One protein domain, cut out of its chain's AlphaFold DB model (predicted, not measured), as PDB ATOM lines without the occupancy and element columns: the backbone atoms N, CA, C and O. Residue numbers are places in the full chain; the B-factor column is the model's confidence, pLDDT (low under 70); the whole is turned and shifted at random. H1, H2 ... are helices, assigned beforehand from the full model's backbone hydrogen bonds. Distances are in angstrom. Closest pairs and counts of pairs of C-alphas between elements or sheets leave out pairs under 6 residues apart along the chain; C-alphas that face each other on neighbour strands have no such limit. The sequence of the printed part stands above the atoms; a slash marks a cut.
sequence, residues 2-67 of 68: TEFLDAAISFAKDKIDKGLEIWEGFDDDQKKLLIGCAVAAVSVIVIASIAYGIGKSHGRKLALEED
ATOM      1  N   THR A   2       5.574  32.545  15.540       68.62
ATOM      2  CA  THR A   2       5.276  31.244  16.164       68.62
ATOM      3  C   THR A   2       3.805  30.829  16.063       68.62
ATOM      4  O   THR A   2       3.551  29.692  15.707       68.62
ATOM      5  N   GLU A   3       2.841  31.737  16.250       77.12
ATOM      6  CA  GLU A   3       1.402  31.394  16.164       77.12
ATOM      7  C   GLU A   3       0.946  30.941  14.768       77.12
ATOM      8  O   GLU A   3       0.130  30.035  14.644       77.12
ATOM      9  N   PHE A   4       1.491  31.535  13.700       81.62
ATOM     10  CA  PHE A   4       1.181  31.112  12.330       81.62
ATOM     11  C   PHE A   4       1.767  29.729  12.028       81.62
ATOM     12  O   PHE A   4       1.126  28.909  11.376       81.62
ATOM     13  N   LEU A   5       2.980  29.471  12.524       83.81
ATOM     14  CA  LEU A   5       3.630  28.176  12.381       83.81
ATOM     15  C   LEU A   5       2.861  27.093  13.148       83.81
ATOM     16  O   LEU A   5       2.624  26.020  12.606       83.81
ATOM     17  N   ASP A   6       2.415  27.398  14.364       87.00
ATOM     18  CA  ASP A   6       1.651  26.474  15.202       87.00
ATOM     19  C   ASP A   6       0.266  26.185  14.599       87.00
ATOM     20  O   ASP A   6      -0.153  25.033  14.495       87.00
ATOM     21  N   ALA A   7      -0.403  27.210  14.056       87.31
ATOM     22  CA  ALA A   7      -1.647  27.044  13.305       87.31
ATOM     23  C   ALA A   7      -1.463  26.181  12.045       87.31
ATOM     24  O   ALA A   7      -2.293  25.316  11.761       87.31
ATOM     25  N   ALA A   8      -0.367  26.374  11.305       86.56
ATOM     26  CA  ALA A   8      -0.056  25.575  10.121       86.56
ATOM     27  C   ALA A   8       0.247  24.111  10.476       86.56
ATOM     28  O   ALA A   8      -0.224  23.205   9.787       86.56
ATOM     29  N   ILE A   9       0.980  23.870  11.568       88.81
ATOM     30  CA  ILE A   9       1.263  22.524  12.082       88.81
ATOM     31  C   ILE A   9      -0.033  21.842  12.522       88.81
ATOM     32  O   ILE A   9      -0.275  20.695  12.152       88.81
ATOM     33  N   SER A  10      -0.894  22.546  13.257       90.75
ATOM     34  CA  SER A  10      -2.169  22.005  13.736       90.75
ATOM     35  C   SER A  10      -3.118  21.675  12.577       90.75
ATOM     36  O   SER A  10      -3.717  20.601  12.542       90.75
ATOM     37  N   PHE A  11      -3.177  22.540  11.560       89.38
ATOM     38  CA  PHE A  11      -3.933  22.282  10.333       89.38
ATOM     39  C   PHE A  11      -3.392  21.072   9.562       89.38
ATOM     40  O   PHE A  11      -4.166  20.225   9.119       89.38
ATOM     41  N   ALA A  12      -2.069  20.970   9.407       87.88
ATOM     42  CA  ALA A  12      -1.449  19.832   8.737       87.88
ATOM     43  C   ALA A  12      -1.734  18.524   9.484       87.88
ATOM     44  O   ALA A  12      -2.064  17.521   8.855       87.88
ATOM     45  N   LYS A  13      -1.673  18.552  10.819       90.31
ATOM     46  CA  LYS A  13      -1.970  17.397  11.662       90.31
ATOM     47  C   LYS A  13      -3.426  16.945  11.525       90.31
ATOM     48  O   LYS A  13      -3.644  15.777  11.246       90.31
ATOM     49  N   ASP A  14      -4.398  17.861  11.583       92.25
ATOM     50  CA  ASP A  14      -5.823  17.544  11.355       92.25
ATOM     51  C   ASP A  14      -6.067  16.913   9.975       92.25
ATOM     52  O   ASP A  14      -6.845  15.968   9.834       92.25
ATOM     53  N   LYS A  15      -5.376  17.403   8.939       88.81
ATOM     54  CA  LYS A  15      -5.482  16.839   7.589       88.81
ATOM     55  C   LYS A  15      -4.864  15.451   7.480       88.81
ATOM     56  O   LYS A  15      -5.440  14.605   6.797       88.81
ATOM     57  N   ILE A  16      -3.723  15.224   8.126       89.00
ATOM     58  CA  ILE A  16      -3.074  13.911   8.165       89.00
ATOM     59  C   ILE A  16      -3.943  12.922   8.937       89.00
ATOM     60  O   ILE A  16      -4.194  11.846   8.413       89.00
ATOM     61  N   ASP A  17      -4.462  13.301  10.107       91.12
ATOM     62  CA  ASP A  17      -5.313  12.434  10.929       91.12
ATOM     63  C   ASP A  17      -6.591  12.036  10.171       91.12
ATOM     64  O   ASP A  17      -6.909  10.854  10.086       91.12
ATOM     65  N   LYS A  18      -7.262  12.980   9.496       89.75
ATOM     66  CA  LYS A  18      -8.414  12.666   8.623       89.75
ATOM     67  C   LYS A  18      -8.044  11.760   7.454       89.75
ATOM     68  O   LYS A  18      -8.809  10.873   7.089       89.75
ATOM     69  N   GLY A  19      -6.890  12.000   6.837       85.56
ATOM     70  CA  GLY A  19      -6.386  11.152   5.761       85.56
ATOM     71  C   GLY A  19      -6.091   9.733   6.245       85.56
ATOM     72  O   GLY A  19      -6.398   8.777   5.537       85.56
ATOM     73  N   LEU A  20      -5.549   9.601   7.457       87.06
ATOM     74  CA  LEU A  20      -5.246   8.329   8.101       87.06
ATOM     75  C   LEU A  20      -6.525   7.579   8.487       87.06
ATOM     76  O   LEU A  20      -6.617   6.394   8.209       87.06
ATOM     77  N   GLU A  21      -7.533   8.260   9.032       88.75
ATOM     78  CA  GLU A  21      -8.829   7.658   9.372       88.75
ATOM     79  C   GLU A  21      -9.527   7.094   8.123       88.75
ATOM     80  O   GLU A  21      -9.993   5.953   8.107       88.75
ATOM     81  N   ILE A  22      -9.518   7.856   7.023       86.88
ATOM     82  CA  ILE A  22     -10.026   7.394   5.724       86.88
ATOM     83  C   ILE A  22      -9.189   6.214   5.207       86.88
ATOM     84  O   ILE A  22      -9.739   5.243   4.690       86.88
ATOM     85  N   TRP A  23      -7.863   6.284   5.349       83.00
ATOM     86  CA  TRP A  23      -6.949   5.216   4.952       83.00
ATOM     87  C   TRP A  23      -7.181   3.926   5.742       83.00
ATOM     88  O   TRP A  23      -7.127   2.835   5.178       83.00
ATOM     89  N   GLU A  24      -7.439   4.025   7.042       86.31
ATOM     90  CA  GLU A  24      -7.731   2.889   7.910       86.31
ATOM     91  C   GLU A  24      -9.070   2.239   7.571       86.31
ATOM     92  O   GLU A  24      -9.136   1.011   7.586       86.31
ATOM     93  N   GLY A  25     -10.068   3.029   7.162       84.25
ATOM     94  CA  GLY A  25     -11.388   2.550   6.742       84.25
ATOM     95  C   GLY A  25     -11.438   1.798   5.404       84.25
ATOM     96  O   GLY A  25     -12.470   1.205   5.094       84.25
ATOM     97  N   PHE A  26     -10.365   1.799   4.607       85.06
ATOM     98  CA  PHE A  26     -10.293   1.006   3.375       85.06
ATOM     99  C   PHE A  26      -9.926  -0.458   3.637       85.06
ATOM    100  O   PHE A  26      -9.198  -0.773   4.577       85.06
ATOM    101  N   ASP A  27     -10.371  -1.347   2.751       85.62
ATOM    102  CA  ASP A  27      -9.962  -2.753   2.768       85.62
ATOM    103  C   ASP A  27      -8.504  -2.922   2.284       85.62
ATOM    104  O   ASP A  27      -7.958  -2.061   1.583       85.62
ATOM    105  N   ASP A  28      -7.848  -4.028   2.641       82.88
ATOM    106  CA  ASP A  28      -6.427  -4.274   2.350       82.88
ATOM    107  C   ASP A  28      -6.135  -4.280   0.837       82.88
ATOM    108  O   ASP A  28      -5.109  -3.764   0.376       82.88
ATOM    109  N   ASP A  29      -7.071  -4.790   0.034       84.62
ATOM    110  CA  ASP A  29      -6.964  -4.783  -1.429       84.62
ATOM    111  C   ASP A  29      -7.089  -3.368  -2.016       84.62
ATOM    112  O   ASP A  29      -6.371  -3.008  -2.955       84.62
ATOM    113  N   GLN A  30      -7.939  -2.522  -1.428       83.81
ATOM    114  CA  GLN A  30      -8.079  -1.126  -1.848       83.81
ATOM    115  C   GLN A  30      -6.829  -0.313  -1.500       83.81
ATOM    116  O   GLN A  30      -6.358   0.471  -2.326       83.81
ATOM    117  N   LYS A  31      -6.232  -0.543  -0.323       85.94
ATOM    118  CA  LYS A  31      -4.964   0.090   0.077       85.94
ATOM    119  C   LYS A  31      -3.826  -0.288  -0.867       85.94
ATOM    120  O   LYS A  31      -3.092   0.590  -1.322       85.94
ATOM    121  N   LYS A  32      -3.703  -1.570  -1.228       80.38
ATOM    122  CA  LYS A  32      -2.703  -2.039  -2.205       80.38
ATOM    123  C   LYS A  32      -2.885  -1.395  -3.577       80.38
ATOM    124  O   LYS A  32      -1.900  -0.950  -4.170       80.38
ATOM    125  N   LEU A  33      -4.123  -1.290  -4.063       83.06
ATOM    126  CA  LEU A  33      -4.440  -0.604  -5.319       83.06
ATOM    127  C   LEU A  33      -4.077   0.886  -5.273       83.06
ATOM    128  O   LEU A  33      -3.467   1.394  -6.215       83.06
ATOM    129  N   LEU A  34      -4.401   1.581  -4.180       84.44
ATOM    130  CA  LEU A  34      -4.084   3.002  -4.007       84.44
ATOM    131  C   LEU A  34      -2.575   3.254  -3.921       84.44
ATOM    132  O   LEU A  34      -2.084   4.175  -4.574       84.44
ATOM    133  N   ILE A  35      -1.826   2.413  -3.199       86.38
ATOM    134  CA  ILE A  35      -0.353   2.465  -3.174       86.38
ATOM    135  C   ILE A  35       0.210   2.247  -4.579       86.38
ATOM    136  O   ILE A  35       1.051   3.025  -5.027       86.38
ATOM    137  N   GLY A  36      -0.275   1.231  -5.301       83.94
ATOM    138  CA  GLY A  36       0.156   0.958  -6.674       83.94
ATOM    139  C   GLY A  36      -0.097   2.143  -7.611       83.94
ATOM    140  O   GLY A  36       0.795   2.547  -8.360       83.94
ATOM    141  N   CYS A  37      -1.281   2.753  -7.520       87.06
ATOM    142  CA  CYS A  37      -1.647   3.938  -8.293       87.06
ATOM    143  C   CYS A  37      -0.755   5.145  -7.955       87.06
ATOM    144  O   CYS A  37      -0.249   5.813  -8.859       87.06
ATOM    145  N   ALA A  38      -0.493   5.391  -6.669       86.94
ATOM    146  CA  ALA A  38       0.374   6.479  -6.226       86.94
ATOM    147  C   ALA A  38       1.813   6.314  -6.742       86.94
ATOM    148  O   ALA A  38       2.390   7.260  -7.281       86.94
ATOM    149  N   VAL A  39       2.379   5.107  -6.651       90.69
ATOM    150  CA  VAL A  39       3.729   4.805  -7.156       90.69
ATOM    151  C   VAL A  39       3.807   4.988  -8.672       90.69
ATOM    152  O   VAL A  39       4.769   5.582  -9.171       90.69
ATOM    153  N   ALA A  40       2.794   4.535  -9.411       89.94
ATOM    154  CA  ALA A  40       2.726   4.724 -10.859       89.94
ATOM    155  C   ALA A  40       2.667   6.213 -11.235       89.94
ATOM    156  O   ALA A  40       3.433   6.663 -12.088       89.94
ATOM    157  N   ALA A  41       1.826   6.997 -10.556       89.19
ATOM    158  CA  ALA A  41       1.702   8.433 -10.797       89.19
ATOM    159  C   ALA A  41       3.022   9.176 -10.531       89.19
ATOM    160  O   ALA A  41       3.475   9.951 -11.374       89.19
ATOM    161  N   VAL A  42       3.683   8.897  -9.403       91.31
ATOM    162  CA  VAL A  42       4.984   9.500  -9.068       91.31
ATOM    163  C   VAL A  42       6.042   9.130 -10.107       91.31
ATOM    164  O   VAL A  42       6.785  10.000 -10.558       91.31
ATOM    165  N   SER A  43       6.076   7.872 -10.549       88.44
ATOM    166  CA  SER A  43       7.035   7.407 -11.559       88.44
ATOM    167  C   SER A  43       6.883   8.160 -12.884       88.44
ATOM    168  O   SER A  43       7.874   8.604 -13.464       88.44
ATOM    169  N   VAL A  44       5.644   8.376 -13.336       89.31
ATOM    170  CA  VAL A  44       5.357   9.153 -14.552       89.31
ATOM    171  C   VAL A  44       5.782  10.611 -14.387       89.31
ATOM    172  O   VAL A  44       6.423  11.159 -15.281       89.31
ATOM    173  N   ILE A  45       5.485  11.234 -13.242       90.25
ATOM    174  CA  ILE A  45       5.877  12.626 -12.964       90.25
ATOM    175  C   ILE A  45       7.399  12.778 -12.983       90.25
ATOM    176  O   ILE A  45       7.909  13.742 -13.555       90.25
ATOM    177  N   VAL A  46       8.138  11.830 -12.400       90.06
ATOM    178  CA  VAL A  46       9.608  11.843 -12.399       90.06
ATOM    179  C   VAL A  46      10.148  11.741 -13.823       90.06
ATOM    180  O   VAL A  46      10.963  12.572 -14.220       90.06
ATOM    181  N   ILE A  47       9.659  10.789 -14.622       89.25
ATOM    182  CA  ILE A  47      10.088  10.627 -16.019       89.25
ATOM    183  C   ILE A  47       9.764  11.883 -16.832       89.25
ATOM    184  O   ILE A  47      10.629  12.383 -17.549       89.25
ATOM    185  N   ALA A  48       8.559  12.435 -16.687       86.62
ATOM    186  CA  ALA A  48       8.154  13.666 -17.360       86.62
ATOM    187  C   ALA A  48       9.029  14.859 -16.946       86.62
ATOM    188  O   ALA A  48       9.430  15.652 -17.794       86.62
ATOM    189  N   SER A  49       9.387  14.959 -15.664       86.12
ATOM    190  CA  SER A  49      10.261  16.017 -15.146       86.12
ATOM    191  C   SER A  49      11.688  15.892 -15.679       86.12
ATOM    192  O   SER A  49      12.289  16.896 -16.059       86.12
ATOM    193  N   ILE A  50      12.223  14.669 -15.762       88.12
ATOM    194  CA  ILE A  50      13.538  14.397 -16.360       88.12
ATOM    195  C   ILE A  50      13.512  14.725 -17.854       88.12
ATOM    196  O   ILE A  50      14.382  15.449 -18.333       88.12
ATOM    197  N   ALA A  51      12.500  14.251 -18.585       82.50
ATOM    198  CA  ALA A  51      12.334  14.526 -20.009       82.50
ATOM    199  C   ALA A  51      12.209  16.032 -20.281       82.50
ATOM    200  O   ALA A  51      12.876  16.557 -21.171       82.50
ATOM    201  N   TYR A  52      11.432  16.749 -19.468       77.94
ATOM    202  CA  TYR A  52      11.324  18.204 -19.531       77.94
ATOM    203  C   TYR A  52      12.652  18.895 -19.197       77.94
ATOM    204  O   TYR A  52      13.031  19.849 -19.871       77.94
ATOM    205  N   GLY A  53      13.400  18.408 -18.204       78.06
ATOM    206  CA  GLY A  53      14.725  18.926 -17.854       78.06
ATOM    207  C   GLY A  53      15.748  18.757 -18.981       78.06
ATOM    208  O   GLY A  53      16.454  19.710 -19.319       78.06
ATOM    209  N   ILE A  54      15.786  17.579 -19.611       75.81
ATOM    210  CA  ILE A  54      16.640  17.297 -20.774       75.81
ATOM    211  C   ILE A  54      16.210  18.163 -21.959       75.81
ATOM    212  O   ILE A  54      17.055  18.832 -22.549       75.81
ATOM    213  N   GLY A  55      14.913  18.207 -22.275       69.69
ATOM    214  CA  GLY A  55      14.367  19.013 -23.368       69.69
ATOM    215  C   GLY A  55      14.617  20.509 -23.183       69.69
ATOM    216  O   GLY A  55      15.017  21.185 -24.123       69.69
ATOM    217  N   LYS A  56      14.489  21.027 -21.958       65.69
ATOM    218  CA  LYS A  56      14.818  22.419 -21.620       65.69
ATOM    219  C   LYS A  56      16.315  22.704 -21.750       65.69
ATOM    220  O   LYS A  56      16.683  23.781 -22.208       65.69
ATOM    221  N   SER A  57      17.174  21.761 -21.362       63.44
ATOM    222  CA  SER A  57      18.629  21.885 -21.514       63.44
ATOM    223  C   SER A  57      19.048  21.870 -22.989       63.44
ATOM    224  O   SER A  57      19.794  22.745 -23.419       63.44
ATOM    225  N   HIS A  58      18.501  20.949 -23.790       59.94
ATOM    226  CA  HIS A  58      18.760  20.871 -25.231       59.94
ATOM    227  C   HIS A  58      18.179  22.061 -26.002       59.94
ATOM    228  O   HIS A  58      18.877  22.638 -26.824       59.94
ATOM    229  N   GLY A  59      16.944  22.478 -25.708       59.72
ATOM    230  CA  GLY A  59      16.309  23.628 -26.356       59.72
ATOM    231  C   GLY A  59      17.008  24.948 -26.033       59.72
ATOM    232  O   GLY A  59      17.150  25.797 -26.902       59.72
ATOM    233  N   ARG A  60      17.532  25.104 -24.810       56.50
ATOM    234  CA  ARG A  60      18.354  26.264 -24.438       56.50
ATOM    235  C   ARG A  60      19.731  26.246 -25.106       56.50
ATOM    236  O   ARG A  60      20.295  27.310 -25.323       56.50
ATOM    237  N   LYS A  61      20.264  25.062 -25.416       56.91
ATOM    238  CA  LYS A  61      21.530  24.906 -26.136       56.91
ATOM    239  C   LYS A  61      21.370  25.207 -27.634       56.91
ATOM    240  O   LYS A  61      22.133  26.003 -28.152       56.91
ATOM    241  N   LEU A  62      20.319  24.683 -28.271       56.97
ATOM    242  CA  LEU A  62      19.942  24.995 -29.659       56.97
ATOM    243  C   LEU A  62      19.621  26.482 -29.860       56.97
ATOM    244  O   LEU A  62      20.157  27.094 -30.772       56.97
ATOM    245  N   ALA A  63      18.838  27.085 -28.960       56.44
ATOM    246  CA  ALA A  63      18.532  28.515 -29.027       56.44
ATOM    247  C   ALA A  63      19.770  29.408 -28.834       56.44
ATOM    248  O   ALA A  63      19.811  30.508 -29.360       56.44
ATOM    249  N   LEU A  64      20.778  28.947 -28.083       56.66
ATOM    250  CA  LEU A  64      22.056  29.651 -27.979       56.66
ATOM    251  C   LEU A  64      22.965  29.396 -29.186       56.66
ATOM    252  O   LEU A  64      23.762  30.265 -29.482       56.66
ATOM    253  N   GLU A  65      22.883  28.251 -29.870       53.22
ATOM    254  CA  GLU A  65      23.679  27.961 -31.077       53.22
ATOM    255  C   GLU A  65      23.114  28.619 -32.352       53.22
ATOM    256  O   GLU A  65      23.880  28.850 -33.278       53.22
ATOM    257  N   GLU A  66      21.820  28.961 -32.412       51.44
ATOM    258  CA  GLU A  66      21.222  29.704 -33.544       51.44
ATOM    259  C   GLU A  66      21.487  31.224 -33.511       51.44
ATOM    260  O   GLU A  66      21.342  31.884 -34.539       51.44
ATOM    261  N   ASP A  67      21.893  31.781 -32.364       45.22
ATOM    262  CA  ASP A  67      22.152  33.221 -32.173       45.22
ATOM    263  C   ASP A  67      23.645  33.624 -32.340       45.22
ATOM    264  O   ASP A  67      23.988  34.787 -32.102       45.22
TER     265      ASP A  67
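This is residues 2 to 67 of the 68 residues of an uncharacterized protein of Butyrivibrio hungatei DSM 14810 (UniProt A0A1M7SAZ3). Two long helices meet near their ends as a V, H1 making the shorter arm and H2 the longer one, with a tight turn at residues 25 to 27 as the corner. Both arms stick out into the open, with residues 2 to 22 and 35 to 67 standing free. The printed part has 66 residues with two named helices, H1 then H2, and no named strand; the class is all helix. It is extended, with a radius of gyration of the C-alphas of 20.7 A, and flat, spanning 58 by 42 by 8 A.

H1, residues 2 to 24, and H2, residues 28 to 65, are close but not clearly touching, with 1 pair of C-alphas within 8 A, those of Trp 23 and Lys 31, 7.3 A apart. They run opposite ways at a steep tilt of 54 degrees. In H1 and H2 every O i to N i+4 pair is within hydrogen-bond range.

H1 begins at C-alpha 2, (5.276, 31.244, 16.164), and is 32.3 A long from first to last C-alpha. H2 is 55.3 A long and ends at C-alpha 65, (23.679, 27.961, -31.077).

The two C-alphas farthest apart, those of Gly 25 and Asp 67, are 59.8 A apart. The printed part has no cut, and the link from H1 to H2 is tight. The mean pLDDT of the printed part is 80.4, and residue 2 and residues 55 to 67 are under 70.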